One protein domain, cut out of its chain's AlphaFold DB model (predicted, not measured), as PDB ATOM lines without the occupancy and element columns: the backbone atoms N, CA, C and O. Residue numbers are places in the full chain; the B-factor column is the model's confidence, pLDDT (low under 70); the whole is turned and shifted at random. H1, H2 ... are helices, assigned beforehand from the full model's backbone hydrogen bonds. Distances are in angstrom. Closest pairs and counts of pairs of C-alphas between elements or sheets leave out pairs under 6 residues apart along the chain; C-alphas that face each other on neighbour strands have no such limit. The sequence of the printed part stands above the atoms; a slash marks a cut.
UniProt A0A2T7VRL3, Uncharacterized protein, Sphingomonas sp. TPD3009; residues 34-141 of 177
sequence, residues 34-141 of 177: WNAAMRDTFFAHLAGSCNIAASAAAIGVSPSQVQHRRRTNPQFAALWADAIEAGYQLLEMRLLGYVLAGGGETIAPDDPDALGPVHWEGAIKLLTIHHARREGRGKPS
ATOM      1  N   TRP A  34     129.213  47.476 166.780       91.00
ATOM      2  CA  TRP A  34     128.330  48.635 166.754       91.00
ATOM      3  C   TRP A  34     129.023  49.821 166.093       91.00
ATOM      4  O   TRP A  34     130.152  50.154 166.448       91.00
ATOM      5  N   ASN A  35     128.311  50.485 165.191       93.69
ATOM      6  CA  ASN A  35     128.686  51.785 164.647       93.69
ATOM      7  C   ASN A  35     127.654  52.852 165.062       93.69
ATOM      8  O   ASN A  35     126.677  52.544 165.753       93.69
ATOM      9  N   ALA A  36     127.898  54.109 164.677       93.50
ATOM     10  CA  ALA A  36     127.012  55.228 164.995       93.50
ATOM     11  C   ALA A  36     125.608  55.034 164.400       93.50
ATOM     12  O   ALA A  36     124.639  55.089 165.144       93.50
ATOM     13  N   ALA A  37     125.503  54.666 163.118       95.12
ATOM     14  CA  ALA A  37     124.215  54.452 162.455       95.12
ATOM     15  C   ALA A  37     123.357  53.387 163.161       95.12
ATOM     16  O   ALA A  37     122.200  53.636 163.470       95.12
ATOM     17  N   MET A  38     123.935  52.235 163.519       96.25
ATOM     18  CA  MET A  38     123.227  51.200 164.285       96.25
ATOM     19  C   MET A  38     122.750  51.720 165.641       96.25
ATOM     20  O   MET A  38     121.669  51.376 166.098       96.25
ATOM     21  N   ARG A  39     123.571  52.518 166.325       95.38
ATOM     22  CA  ARG A  39     123.186  53.098 167.613       95.38
ATOM     23  C   ARG A  39     122.004  54.050 167.441       95.38
ATOM     24  O   ARG A  39     121.059  53.964 168.218       95.38
ATOM     25  N   ASP A  40     122.065  54.915 166.441       95.88
ATOM     26  CA  ASP A  40     121.075  55.962 166.230       95.88
ATOM     27  C   ASP A  40     119.742  55.352 165.752       95.88
ATOM     28  O   ASP A  40     118.699  55.642 166.336       95.88
ATOM     29  N   THR A  41     119.770  54.390 164.816       95.88
ATOM     30  CA  THR A  41     118.588  53.599 164.420       95.88
ATOM     31  C   THR A  41     117.980  52.855 165.608       95.88
ATOM     32  O   THR A  41     116.764  52.866 165.783       95.88
ATOM     33  N   PHE A  42     118.810  52.228 166.450       95.56
ATOM     34  CA  PHE A  42     118.328  51.501 167.624       95.56
ATOM     35  C   PHE A  42     117.570  52.416 168.592       95.56
ATOM     36  O   PHE A  42     116.473  52.068 169.021       95.56
ATOM     37  N   PHE A  43     118.139  53.573 168.942       95.75
ATOM     38  CA  PHE A  43     117.505  54.474 169.905       95.75
ATOM     39  C   PHE A  43     116.300  55.213 169.328       95.75
ATOM     40  O   PHE A  43     115.332  55.402 170.058       95.75
ATOM     41  N   ALA A  44     116.305  55.554 168.036       92.88
ATOM     42  CA  ALA A  44     115.125  56.099 167.367       92.88
ATOM     43  C   ALA A  44     113.951  55.107 167.416       92.88
ATOM     44  O   ALA A  44     112.841  55.468 167.805       92.88
ATOM     45  N   HIS A  45     114.213  53.834 167.103       91.31
ATOM     46  CA  HIS A  45     113.194  52.791 167.175       91.31
ATOM     47  C   HIS A  45     112.724  52.550 168.616       91.31
ATOM     48  O   HIS A  45     111.527  52.409 168.860       91.31
ATOM     49  N   LEU A  46     113.650  52.544 169.582       90.38
ATOM     50  CA  LEU A  46     113.317  52.330 170.990       90.38
ATOM     51  C   LEU A  46     112.465  53.470 171.555       90.38
ATOM     52  O   LEU A  46     111.520  53.193 172.285       90.38
ATOM     53  N   ALA A  47     112.767  54.720 171.205       90.19
ATOM     54  CA  ALA A  47     111.971  55.873 171.617       90.19
ATOM     55  C   ALA A  47     110.559  55.851 171.007       90.19
ATOM     56  O   ALA A  47     109.600  56.250 171.659       90.19
ATOM     57  N   GLY A  48     110.413  55.356 169.773       85.19
ATOM     58  CA  GLY A  48     109.117  55.277 169.096       85.19
ATOM     59  C   GLY A  48     108.206  54.147 169.589       85.19
ATOM     60  O   GLY A  48     106.985  54.331 169.637       85.19
ATOM     61  N   SER A  49     108.787  52.991 169.944       80.75
ATOM     62  CA  SER A  49     108.028  51.760 170.217       80.75
ATOM     63  C   SER A  49     108.178  51.188 171.626       80.75
ATOM     64  O   SER A  49     107.430  50.285 171.994       80.75
ATOM     65  N   CYS A  50     109.165  51.632 172.411       81.94
ATOM     66  CA  CYS A  50     109.553  51.018 173.690       81.94
ATOM     67  C   CYS A  50     109.810  49.493 173.606       81.94
ATOM     68  O   CYS A  50     109.905  48.811 174.630       81.94
ATOM     69  N   ASN A  51     109.963  48.942 172.396       83.62
ATOM     70  CA  ASN A  51     110.086  47.514 172.145       83.62
ATOM     71  C   ASN A  51     111.537  47.160 171.808       83.62
ATOM     72  O   ASN A  51     112.047  47.421 170.717       83.62
ATOM     73  N   ILE A  52     112.204  46.514 172.761       86.75
ATOM     74  CA  ILE A  52     113.616  46.132 172.651       86.75
ATOM     75  C   ILE A  52     113.831  45.087 171.554       86.75
ATOM     76  O   ILE A  52     114.864  45.114 170.887       86.75
ATOM     77  N   ALA A  53     112.895  44.148 171.390       83.00
ATOM     78  CA  ALA A  53     113.021  43.085 170.399       83.00
ATOM     79  C   ALA A  53     112.934  43.659 168.983       83.00
ATOM     80  O   ALA A  53     113.838  43.411 168.185       83.00
ATOM     81  N   ALA A  54     111.930  44.502 168.726       82.88
ATOM     82  CA  ALA A  54     111.778  45.211 167.457       82.88
ATOM     83  C   ALA A  54     112.976  46.137 167.180       82.88
ATOM     84  O   ALA A  54     113.597  46.060 166.124       82.88
ATOM     85  N   SER A  55     113.413  46.911 168.179       88.12
ATOM     86  CA  SER A  55     114.574  47.806 168.037       88.12
ATOM     87  C   SER A  55     115.872  47.045 167.738       88.12
ATOM     88  O   SER A  55     116.713  47.509 166.971       88.12
ATOM     89  N   ALA A  56     116.060  45.860 168.330       90.00
ATOM     90  CA  ALA A  56     117.212  45.006 168.050       90.00
ATOM     91  C   ALA A  56     117.138  44.388 166.643       90.00
ATOM     92  O   ALA A  56     118.158  44.324 165.951       90.00
ATOM     93  N   ALA A  57     115.941  43.979 166.211       88.69
ATOM     94  CA  ALA A  57     115.692  43.476 164.865       88.69
ATOM     95  C   ALA A  57     115.978  44.547 163.799       88.69
ATOM     96  O   ALA A  57     116.659  44.246 162.820       88.69
ATOM     97  N   ALA A  58     115.591  45.803 164.049       90.69
ATOM     98  CA  ALA A  58     115.825  46.940 163.155       90.69
ATOM     99  C   ALA A  58     117.311  47.188 162.830       90.69
ATOM    100  O   ALA A  58     117.632  47.762 161.793       90.69
ATOM    101  N   ILE A  59     118.230  46.734 163.689       94.38
ATOM    102  CA  ILE A  59     119.684  46.850 163.476       94.38
ATOM    103  C   ILE A  59     120.368  45.491 163.260       94.38
ATOM    104  O   ILE A  59     121.597  45.403 163.290       94.38
ATOM    105  N   GLY A  60     119.591  44.419 163.081       91.75
ATOM    106  CA  GLY A  60     120.100  43.079 162.792       91.75
ATOM    107  C   GLY A  60     120.887  42.433 163.936       91.75
ATOM    108  O   GLY A  60     121.787  41.627 163.687       91.75
ATOM    109  N   VAL A  61     120.591  42.769 165.199       90.44
ATOM    110  CA  VAL A  61     121.263  42.177 166.367       90.44
ATOM    111  C   VAL A  61     120.283  41.442 167.273       90.44
ATOM    112  O   VAL A  61     119.099  41.739 167.342       90.44
ATOM    113  N   SER A  62     120.783  40.476 168.046       87.75
ATOM    114  CA  SER A  62     119.935  39.797 169.033       87.75
ATOM    115  C   SER A  62     119.679  40.687 170.265       87.75
ATOM    116  O   SER A  62     120.640  41.309 170.743       87.75
ATOM    117  N   PRO A  63     118.502  40.611 170.915       85.31
ATOM    118  CA  PRO A  63     118.210  41.365 172.139       85.31
ATOM    119  C   PRO A  63     119.222  41.142 173.273       85.31
ATOM    120  O   PRO A  63     119.577  42.070 173.996       85.31
ATOM    121  N   SER A  64     119.785  39.935 173.413       84.69
ATOM    122  CA  SER A  64     120.784  39.674 174.463       84.69
ATOM    123  C   SER A  64     122.113  40.416 174.249       84.69
ATOM    124  O   SER A  64     122.827  40.646 175.223       84.69
ATOM    125  N   GLN A  65     122.459  40.794 173.011       90.56
ATOM    126  CA  GLN A  65     123.632  41.642 172.739       90.56
ATOM    127  C   GLN A  65     123.369  43.090 173.152       90.56
ATOM    128  O   GLN A  65     124.229  43.715 173.764       90.56
ATOM    129  N   VAL A  66     122.164  43.592 172.883       91.50
ATOM    130  CA  VAL A  66     121.717  44.915 173.333       91.50
ATOM    131  C   VAL A  66     121.755  44.994 174.859       91.50
ATOM    132  O   VAL A  66     122.390  45.883 175.421       91.50
ATOM    133  N   GLN A  67     121.170  44.002 175.535       88.19
ATOM    134  CA  GLN A  67     121.211  43.916 176.995       88.19
ATOM    135  C   GLN A  67     122.641  43.780 177.522       88.19
ATOM    136  O   GLN A  67     122.942  44.313 178.583       88.19
ATOM    137  N   HIS A  68     123.536  43.086 176.803       87.25
ATOM    138  CA  HIS A  68     124.966  43.072 177.128       87.25
ATOM    139  C   HIS A  68     125.596  44.454 177.067       87.25
ATOM    140  O   HIS A  68     126.267  44.859 178.010       87.25
ATOM    141  N   ARG A  69     125.348  45.189 175.991       91.94
ATOM    142  CA  ARG A  69     125.913  46.520 175.807       91.94
ATOM    143  C   ARG A  69     125.398  47.510 176.847       91.94
ATOM    144  O   ARG A  69     126.189  48.272 177.384       91.94
ATOM    145  N   ARG A  70     124.111  47.441 177.199       91.69
ATOM    146  CA  ARG A  70     123.518  48.261 178.265       91.69
ATOM    147  C   ARG A  70     124.220  48.080 179.612       91.69
ATOM    148  O   ARG A  70     124.439  49.061 180.305       91.69
ATOM    149  N   ARG A  71     124.586  46.850 179.986       89.50
ATOM    150  CA  ARG A  71     125.264  46.581 181.270       89.50
ATOM    151  C   ARG A  71     126.762  46.889 181.270       89.50
ATOM    152  O   ARG A  71     127.311  47.096 182.342       89.50
ATOM    153  N   THR A  72     127.425  46.901 180.112       89.75
ATOM    154  CA  THR A  72     128.882  47.124 180.023       89.75
ATOM    155  C   THR A  72     129.286  48.512 179.540       89.75
ATOM    156  O   THR A  72     130.445  48.885 179.696       89.75
ATOM    157  N   ASN A  73     128.368  49.288 178.962       90.25
ATOM    158  CA  ASN A  73     128.648  50.620 178.438       90.25
ATOM    159  C   ASN A  73     127.748  51.671 179.123       90.25
ATOM    160  O   ASN A  73     126.567  51.775 178.778       90.25
ATOM    161  N   PRO A  74     128.297  52.477 180.054       90.31
ATOM    162  CA  PRO A  74     127.536  53.502 180.771       90.31
ATOM    163  C   PRO A  74     126.912  54.566 179.861       90.31
ATOM    164  O   PRO A  74     125.770  54.957 180.076       90.31
ATOM    165  N   GLN A  75     127.609  54.996 178.804       90.75
ATOM    166  CA  GLN A  75     127.071  55.969 177.845       90.75
ATOM    167  C   GLN A  75     125.856  55.402 177.101       90.75
ATOM    168  O   GLN A  75     124.863  56.092 176.895       90.75
ATOM    169  N   PHE A  76     125.908  54.123 176.722       92.12
ATOM    170  CA  PHE A  76     124.770  53.439 176.115       92.12
ATOM    171  C   PHE A  76     123.596  53.319 177.094       92.12
ATOM    172  O   PHE A  76     122.448  53.444 176.682       92.12
ATOM    173  N   ALA A  77     123.870  53.087 178.380       90.62
ATOM    174  CA  ALA A  77     122.839  53.050 179.414       90.62
ATOM    175  C   ALA A  77     122.184  54.422 179.653       90.62
ATOM    176  O   ALA A  77     120.984  54.467 179.902       90.62
ATOM    177  N   ALA A  78     122.942  55.517 179.543       91.25
ATOM    178  CA  ALA A  78     122.399  56.874 179.611       91.25
ATOM    179  C   ALA A  78     121.468  57.160 178.422       91.25
ATOM    180  O   ALA A  78     120.291  57.431 178.626       91.25
ATOM    181  N   LEU A  79     121.941  56.939 177.188       93.00
ATOM    182  CA  LEU A  79     121.121  57.102 175.977       93.00
ATOM    183  C   LEU A  79     119.872  56.212 175.979       93.00
ATOM    184  O   LEU A  79     118.827  56.573 175.448       93.00
ATOM    185  N   TRP A  80     119.969  55.031 176.588       91.44
ATOM    186  CA  TRP A  80     118.817  54.168 176.813       91.44
ATOM    187  C   TRP A  80     117.781  54.817 177.720       91.44
ATOM    188  O   TRP A  80     116.591  54.741 177.427       91.44
ATOM    189  N   ALA A  81     118.214  55.389 178.845       89.25
ATOM    190  CA  ALA A  81     117.311  56.071 179.760       89.25
ATOM    191  C   ALA A  81     116.612  57.239 179.051       89.25
ATOM    192  O   ALA A  81     115.392  57.341 179.146       89.25
ATOM    193  N   ASP A  82     117.354  58.015 178.255       92.56
ATOM    194  CA  ASP A  82     116.809  59.113 177.449       92.56
ATOM    195  C   ASP A  82     115.773  58.616 176.427       92.56
ATOM    196  O   ASP A  82     114.693  59.188 176.301       92.56
ATOM    197  N   ALA A  83     116.053  57.509 175.732       91.62
ATOM    198  CA  ALA A  83     115.119  56.922 174.771       91.62
ATOM    199  C   ALA A  83     113.829  56.414 175.439       91.62
ATOM    200  O   ALA A  83     112.741  56.594 174.899       91.62
ATOM    201  N   ILE A  84     113.932  55.796 176.622       87.88
ATOM    202  CA  ILE A  84     112.756  55.369 177.393       87.88
ATOM    203  C   ILE A  84     111.946  56.578 177.865       87.88
ATOM    204  O   ILE A  84     110.720  56.534 177.817       87.88
ATOM    205  N   GLU A  85     112.607  57.658 178.283       89.75
ATOM    206  CA  GLU A  85     111.924  58.896 178.656       89.75
ATOM    207  C   GLU A  85     111.141  59.486 177.480       89.75
ATOM    208  O   GLU A  85     109.954  59.779 177.621       89.75
ATOM    209  N   ALA A  86     111.768  59.580 176.306       88.62
ATOM    210  CA  ALA A  86     111.098  60.019 175.086       88.62
ATOM    211  C   ALA A  86     109.889  59.127 174.744       88.62
ATOM    212  O   ALA A  86     108.836  59.627 174.350       88.62
ATOM    213  N   GLY A  87     110.002  57.813 174.960       87.00
ATOM    214  CA  GLY A  87     108.893  56.876 174.784       87.00
ATOM    215  C   GLY A  87     107.719  57.116 175.739       87.00
ATOM    216  O   GLY A  87     106.566  57.013 175.321       87.00
ATOM    217  N   TYR A  88     107.978  57.491 176.996       86.94
ATOM    218  CA  TYR A  88     106.920  57.883 177.935       86.94
ATOM    219  C   TYR A  88     106.232  59.188 177.526       86.94
ATOM    220  O   TYR A  88     105.006  59.248 177.555       86.94
ATOM    221  N   GLN A  89     106.990  60.196 177.087       89.56
ATOM    222  CA  GLN A  89     106.422  61.447 176.569       89.56
ATOM    223  C   GLN A  89     105.534  61.192 175.345       89.56
ATOM    224  O   GLN A  89     104.438  61.735 175.223       89.56
ATOM    225  N   LEU A  90     105.983  60.317 174.442       86.31
ATOM    226  CA  LEU A  90     105.211  59.925 173.272       86.31
ATOM    227  C   LEU A  90     103.935  59.159 173.651       86.31
ATOM    228  O   LEU A  90     102.880  59.405 173.067       86.31
ATOM    229  N   LEU A  91     104.008  58.262 174.637       84.56
ATOM    230  CA  LEU A  91     102.838  57.570 175.176       84.56
ATOM    231  C   LEU A  91     101.826  58.555 175.780       84.56
ATOM    232  O   LEU A  91     100.634  58.430 175.514       84.56
ATOM    233  N   GLU A  92     102.290  59.539 176.549       88.50
ATOM    234  CA  GLU A  92     101.446  60.585 177.137       88.50
ATOM    235  C   GLU A  92     100.714  61.395 176.058       88.50
ATOM    236  O   GLU A  92      99.492  61.536 176.111       88.50
ATOM    237  N   MET A  93     101.425  61.836 175.016       88.38
ATOM    238  CA  MET A  93     100.807  62.534 173.881       88.38
ATOM    239  C   MET A  93      99.774  61.669 173.149       88.38
ATOM    240  O   MET A  93      98.689  62.152 172.822       88.38
ATOM    241  N   ARG A  94     100.081  60.387 172.905       83.94
ATOM    242  CA  ARG A  94      99.152  59.441 172.260       83.94
ATOM    243  C   ARG A  94      97.889  59.235 173.091       83.94
ATOM    244  O   ARG A  94      96.794  59.236 172.537       83.94
ATOM    245  N   LEU A  95      98.029  59.105 174.409       85.44
ATOM    246  CA  LEU A  95      96.905  58.980 175.336       85.44
ATOM    247  C   LEU A  95      96.005  60.214 175.313       85.44
ATOM    248  O   LEU A  95      94.788  60.075 175.209       85.44
ATOM    249  N   LEU A  96      96.592  61.412 175.361       86.56
ATOM    250  CA  LEU A  96      95.839  62.663 175.263       86.56
ATOM    251  C   LEU A  96      95.082  62.753 173.935       86.56
ATOM    252  O   LEU A  96      93.884  63.027 173.935       86.56
ATOM    253  N   GLY A  97      95.751  62.469 172.814       86.50
ATOM    254  CA  GLY A  97      95.116  62.461 171.496       86.50
ATOM    255  C   GLY A  97      93.959  61.465 171.407       86.50
ATOM    256  O   GLY A  97      92.889  61.799 170.905       86.50
ATOM    257  N   TYR A  98      94.145  60.266 171.960       85.25
ATOM    258  CA  TYR A  98      93.121  59.227 172.002       85.25
ATOM    259  C   TYR A  98      91.887  59.643 172.821       85.25
ATOM    260  O   TYR A  98      90.759  59.474 172.360       85.25
ATOM    261  N   VAL A  99      92.087  60.248 173.998       84.75
ATOM    262  CA  VAL A  99      90.991  60.764 174.837       84.75
ATOM    263  C   VAL A  99      90.246  61.901 174.135       84.75
ATOM    264  O   VAL A  99      89.018  61.897 174.096       84.75
ATOM    265  N   LEU A 100      90.968  62.853 173.535       85.50
ATOM    266  CA  LEU A 100      90.365  63.983 172.818       85.50
ATOM    267  C   LEU A 100      89.569  63.545 171.577       85.50
ATOM    268  O   LEU A 100      88.607  64.213 171.207       85.50
ATOM    269  N   ALA A 101      89.935  62.419 170.962       87.44
ATOM    270  CA  ALA A 101      89.209  61.821 169.842       87.44
ATOM    271  C   ALA A 101      87.965  61.009 170.265       87.44
ATOM    272  O   ALA A 101      87.296  60.437 169.405       87.44
ATOM    273  N   GLY A 102      87.648  60.935 171.564       84.94
ATOM    274  CA  GLY A 102      86.528  60.140 172.077       84.94
ATOM    275  C   GLY A 102      86.802  58.632 172.105       84.94
ATOM    276  O   GLY A 102      85.870  57.839 171.981       84.94
ATOM    277  N   GLY A 103      88.073  58.231 172.223       80.69
ATOM    278  CA  GLY A 103      88.484  56.830 172.270       80.69
ATOM    279  C   GLY A 103      87.818  56.025 173.399       80.69
ATOM    280  O   GLY A 103      87.508  56.551 174.465       80.69
ATOM    281  N   GLY A 104      87.602  54.729 173.155       79.25
ATOM    282  CA  GLY A 104      87.061  53.762 174.120       79.25
ATOM    283  C   GLY A 104      88.100  53.174 175.090       79.25
ATOM    284  O   GLY A 104      89.121  53.774 175.397       79.25
ATOM    285  N   GLU A 105      87.892  51.948 175.556       81.56
ATOM    286  CA  GLU A 105      88.684  51.356 176.647       81.56
ATOM    287  C   GLU A 105      90.112  50.898 176.254       81.56
ATOM    288  O   GLU A 105      90.984  50.710 177.108       81.56
ATOM    289  N   THR A 106      90.393  50.730 174.957       82.31
ATOM    290  CA  THR A 106      91.650  50.130 174.484       82.31
ATOM    291  C   THR A 106      92.328  50.929 173.383       82.31
ATOM    292  O   THR A 106      91.707  51.368 172.424       82.31
ATOM    293  N   ILE A 107      93.643  51.073 173.507       77.12
ATOM    294  CA  ILE A 107      94.478  51.834 172.581       77.12
ATOM    295  C   ILE A 107      95.187  50.840 171.673       77.12
ATOM    296  O   ILE A 107      95.949  49.989 172.145       77.12
ATOM    297  N   ALA A 108      94.919  50.937 170.373       76.19
ATOM    298  CA  ALA A 108      95.599  50.127 169.377       76.19
ATOM    299  C   ALA A 108      97.085  50.526 169.291       76.19
ATOM    300  O   ALA A 108      97.410  51.712 169.382       76.19
ATOM    301  N   PRO A 109      97.996  49.556 169.135       68.75
ATOM    302  CA  PRO A 109      99.400  49.855 168.929       68.75
ATOM    303  C   PRO A 109      99.642  50.372 167.505       68.75
ATOM    304  O   PRO A 109      99.046  49.880 166.550       68.75
ATOM    305  N   ASP A 110     100.576  51.313 167.363       66.75
ATOM    306  CA  ASP A 110     101.046  51.787 166.050       66.75
ATOM    307  C   ASP A 110     101.981  50.772 165.365       66.75
ATOM    308  O   ASP A 110     102.171  50.802 164.151       66.75
ATOM    309  N   ASP A 111     102.605  49.898 166.159       65.94
ATOM    310  CA  ASP A 111     103.537  48.873 165.695       65.94
ATOM    311  C   ASP A 111     102.758  47.593 165.328       65.94
ATOM    312  O   ASP A 111     102.108  47.017 166.210       65.94
ATOM    313  N   PRO A 112     102.812  47.125 164.065       59.31
ATOM    314  CA  PRO A 112     102.128  45.904 163.641       59.31
ATOM    315  C   PRO A 112     102.639  44.643 164.352       59.31
ATOM    316  O   PRO A 112     101.911  43.654 164.413       59.31
ATOM    317  N   ASP A 113     103.849  44.677 164.922       58.25
ATOM    318  CA  ASP A 113     104.438  43.566 165.679       58.25
ATOM    319  C   ASP A 113     104.116  43.632 167.187       58.25
ATOM    320  O   ASP A 113     104.635  42.843 167.988       58.25
ATOM    321  N   ALA A 114     103.285  44.581 167.621       64.06
ATOM    322  CA  ALA A 114     102.888  44.683 169.016       64.06
ATOM    323  C   ALA A 114     101.991  43.511 169.452       64.06
ATOM    324  O   ALA A 114     101.150  43.012 168.711       64.06
ATOM    325  N   LEU A 115     102.123  43.116 170.722       61.12
ATOM    326  CA  LEU A 115     101.415  41.972 171.323       61.12
ATOM    327  C   LEU A 115      99.899  42.185 171.519       61.12
ATOM    328  O   LEU A 115      99.235  41.317 172.083       61.12
ATOM    329  N   GLY A 116      99.356  43.318 171.077       69.81
ATOM    330  CA  GLY A 116      97.940  43.654 171.167       69.81
ATOM    331  C   GLY A 116      97.681  45.051 171.737       69.81
ATOM    332  O   GLY A 116      98.621  45.778 172.075       69.81
ATOM    333  N   PRO A 117      96.401  45.442 171.826       74.94
ATOM    334  CA  PRO A 117      96.005  46.738 172.355       74.94
ATOM    335  C   PRO A 117      96.301  46.869 173.851       74.94
ATOM    336  O   PRO A 117      96.248  45.901 174.611       74.94
ATOM    337  N   VAL A 118      96.590  48.096 174.278       76.00
ATOM    338  CA  VAL A 118      96.850  48.433 175.681       76.00
ATOM    339  C   VAL A 118      95.588  49.028 176.293       76.00
ATOM    340  O   VAL A 118      94.995  49.953 175.744       76.00
ATOM    341  N   HIS A 119      95.187  48.518 177.455       83.44
ATOM    342  CA  HIS A 119      94.073  49.078 178.213       83.44
ATOM    343  C   HIS A 119      94.415  50.480 178.732       83.44
ATOM    344  O   HIS A 119      95.483  50.674 179.326       83.44
ATOM    345  N   TRP A 120      93.505  51.440 178.567       80.94
ATOM    346  CA  TRP A 120      93.754  52.848 178.896       80.94
ATOM    347  C   TRP A 120      94.154  53.054 180.370       80.94
ATOM    348  O   TRP A 120      95.140  53.734 180.655       80.94
ATOM    349  N   GLU A 121      93.482  52.379 181.313       82.81
ATOM    350  CA  GLU A 121      93.833  52.447 182.744       82.81
ATOM    351  C   GLU A 121      95.250  51.939 183.021       82.81
ATOM    352  O   GLU A 121      95.971  52.491 183.854       82.81
ATOM    353  N   GLY A 122      95.671  50.887 182.312       83.31
ATOM    354  CA  GLY A 122      97.019  50.342 182.430       83.31
ATOM    355  C   GLY A 122      98.065  51.350 181.963       83.31
ATOM    356  O   GLY A 122      99.099  51.515 182.613       83.31
ATOM    357  N   ALA A 123      97.767  52.069 180.882       83.12
ATOM    358  CA  ALA A 123      98.629  53.106 180.338       83.12
ATOM    359  C   ALA A 123      98.738  54.321 181.283       83.12
ATOM    360  O   ALA A 123      99.850  54.752 181.594       83.12
ATOM    361  N   ILE A 124      97.620  54.802 181.841       86.44
ATOM    362  CA  ILE A 124      97.628  55.877 182.851       86.44
ATOM    363  C   ILE A 124      98.388  55.446 184.104       86.44
ATOM    364  O   ILE A 124      99.223  56.191 184.616       86.44
ATOM    365  N   LYS A 125      98.156  54.227 184.596       87.81
ATOM    366  CA  LYS A 125      98.872  53.698 185.762       87.81
ATOM    367  C   LYS A 125     100.383  53.658 185.531       87.81
ATOM    368  O   LYS A 125     101.141  53.993 186.443       87.81
ATOM    369  N   LEU A 126     100.827  53.262 184.336       85.25
ATOM    370  CA  LEU A 126     102.243  53.279 183.964       85.25
ATOM    371  C   LEU A 126     102.823  54.698 183.996       85.25
ATOM    372  O   LEU A 126     103.894  54.878 184.579       85.25
ATOM    373  N   LEU A 127     102.111  55.696 183.458       86.81
ATOM    374  CA  LEU A 127     102.529  57.101 183.532       86.81
ATOM    375  C   LEU A 127     102.626  57.591 184.976       86.81
ATOM    376  O   LEU A 127     103.658  58.126 185.371       86.81
ATOM    377  N   THR A 128     101.617  57.331 185.806       87.69
ATOM    378  CA  THR A 128     101.634  57.712 187.226       87.69
ATOM    379  C   THR A 128     102.844  57.125 187.957       87.69
ATOM    380  O   THR A 128     103.521  57.823 188.714       87.69
ATOM    381  N   ILE A 129     103.164  55.848 187.713       85.75
ATOM    382  CA  ILE A 129     104.352  55.201 188.290       85.75
ATOM    383  C   ILE A 129     105.639  55.866 187.784       85.75
ATOM    384  O   ILE A 129     106.577  56.053 188.565       85.75
ATOM    385  N   HIS A 130     105.705  56.206 186.496       85.75
ATOM    386  CA  HIS A 130     106.860  56.863 185.887       85.75
ATOM    387  C   HIS A 130     107.091  58.271 186.447       85.75
ATOM    388  O   HIS A 130     108.189  58.553 186.929       85.75
ATOM    389  N   HIS A 131     106.060  59.118 186.497       86.00
ATOM    390  CA  HIS A 131     106.149  60.455 187.092       86.00
ATOM    391  C   HIS A 131     106.587  60.389 188.557       86.00
ATOM    392  O   HIS A 131     107.544  61.059 188.942       86.00
ATOM    393  N   ALA A 132     105.995  59.488 189.351       85.94
ATOM    394  CA  ALA A 132     106.409  59.294 190.737       85.94
ATOM    395  C   ALA A 132     107.892  58.898 190.849       85.94
ATOM    396  O   ALA A 132     108.596  59.375 191.738       85.94
ATOM    397  N   ARG A 133     108.404  58.043 189.952       83.06
ATOM    398  CA  ARG A 133     109.833  57.681 189.911       83.06
ATOM    399  C   ARG A 133     110.727  58.867 189.544       83.06
ATOM    400  O   ARG A 133     111.766  59.020 190.178       83.06
ATOM    401  N   ARG A 134     110.328  59.706 188.582       82.62
ATOM    402  CA  ARG A 134     111.072  60.922 188.196       82.62
ATOM    403  C   ARG A 134     111.186  61.923 189.341       82.62
ATOM    404  O   ARG A 134     112.224  62.548 189.510       82.62
ATOM    405  N   GLU A 135     110.144  62.030 190.152       85.88
ATOM    406  CA  GLU A 135     110.097  62.919 191.317       85.88
ATOM    407  C   GLU A 135     110.749  62.313 192.572       85.88
ATOM    408  O   GLU A 135     110.675  62.893 193.653       85.88
ATOM    409  N   GLY A 136     111.335  61.113 192.476       80.81
ATOM    410  CA  GLY A 136     111.930  60.412 193.618       80.81
ATOM    411  C   GLY A 136     110.916  59.846 194.621       80.81
ATOM    412  O   GLY A 136     111.307  59.324 195.661       80.81
ATOM    413  N   ARG A 137     109.616  59.903 194.309       78.94
ATOM    414  CA  ARG A 137     108.509  59.355 195.117       78.94
ATOM    415  C   ARG A 137     108.221  57.878 194.820       78.94
ATOM    416  O   ARG A 137     107.465  57.225 195.537       78.94
ATOM    417  N   GLY A 138     108.795  57.339 193.748       66.81
ATOM    418  CA  GLY A 138     108.573  55.968 193.301       66.81
ATOM    419  C   GLY A 138     109.297  54.923 194.157       66.81
ATOM    420  O   GLY A 138     110.434  55.114 194.581       66.81
ATOM    421  N   LYS A 139     108.662  53.758 194.351       65.31
ATOM    422  CA  LYS A 139     109.308  52.584 194.961       65.31
ATOM    423  C   LYS A 139     110.551  52.196 194.132       65.31
ATOM    424  O   LYS A 139     110.409  52.043 192.910       65.31
ATOM    425  N   PRO A 140     111.733  51.986 194.748       54.78
ATOM    426  CA  PRO A 140     112.915  51.505 194.040       54.78
ATOM    427  C   PRO A 140     112.605  50.212 193.285       54.78
ATOM    428  O   PRO A 140     112.000  49.287 193.835       54.78
ATOM    429  N   SER A 141     113.000  50.147 192.015       51.19
ATOM    430  CA  SER A 141     112.810  48.951 191.197       51.19
ATOM    431  C   SER A 141     113.858  47.899 191.562       51.19
ATOM    432  O   SER A 141     114.894  47.806 190.912       51.19
TER     433      SER A 141
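This is residues 34 to 141 of the 177 residues of an uncharacterized protein of Sphingomonas sp. TPD3009 (UniProt A0A2T7VRL3). One long helix, H4, makes the spine; H1 packs on its first half, H2 packs on H1, and H3 makes a corner with H4 at its beginning. At the far end of H4 a long loop, residues 101 to 119, leads into H5, which folds back and crosses H4 on the other side from H1. The printed part has 108 residues, with five named helices, H1 to H5 in chain order, and no named strand: the class is all helix. It is only just compact, close to loose, with a radius of gyration of the C-alphas of 15.2 A, and flat, spanning 44 by 35 by 19 A.

Begin with the hub, H4, residues 74 to 100, which touches three other helices. Its residues 79 to 90 touch residues 43 to 49 of H1, residues 36 to 49; the closest C-alphas, of Ala 47 and Gly 87, are 4.5 A apart. The two run the same way at a shallow tilt of 33 degrees, only just short of steep. H5, residues 120 to 134, touches H4 at its residues 88 to 95, closest at the C-alphas of Tyr 88 and Leu 127, 7.2 A; they form a helical hairpin, opposite ways at a steep tilt of 42 degrees. H3, residues 63 to 72, touches H4 only at the corner, closest at the C-alphas of Arg 70 and Ala 77, 5.0 A. H2, residues 52 to 58, touches H1 at a steep tilt of 49 degrees, closest at the C-alphas of His 45 and Ser 55, 5.2 A. H2 also touches H3, only just about perpendicular at 71 degrees, with the C-alphas of Ala 56 and Pro 63 closest at 5.6 A. H1 and H5 are apart. In H1, H2, H3, H4 and H5 every O i to N i+4 pair is within hydrogen-bond range.

Find C-alpha 74 at (127.536, 53.502, 180.771); from there H4 runs 39.4 A to C-alpha 100 at (90.365, 63.983, 172.818). H1 measures 20.0 A and H5 21.3 A, ending at C-alpha 134 at (111.072, 60.922, 188.196).

The C-alphas of Thr 72 and Gly 102, 45.0 A apart, are the two farthest apart. The printed part has no cut. H4 to H5 is a long link, in which residues 106 to 107 pair antiparallel with 118 to 119; the other links are tight. Look for pLDDT under 70 at residues 109 to 116 and 138 to 141.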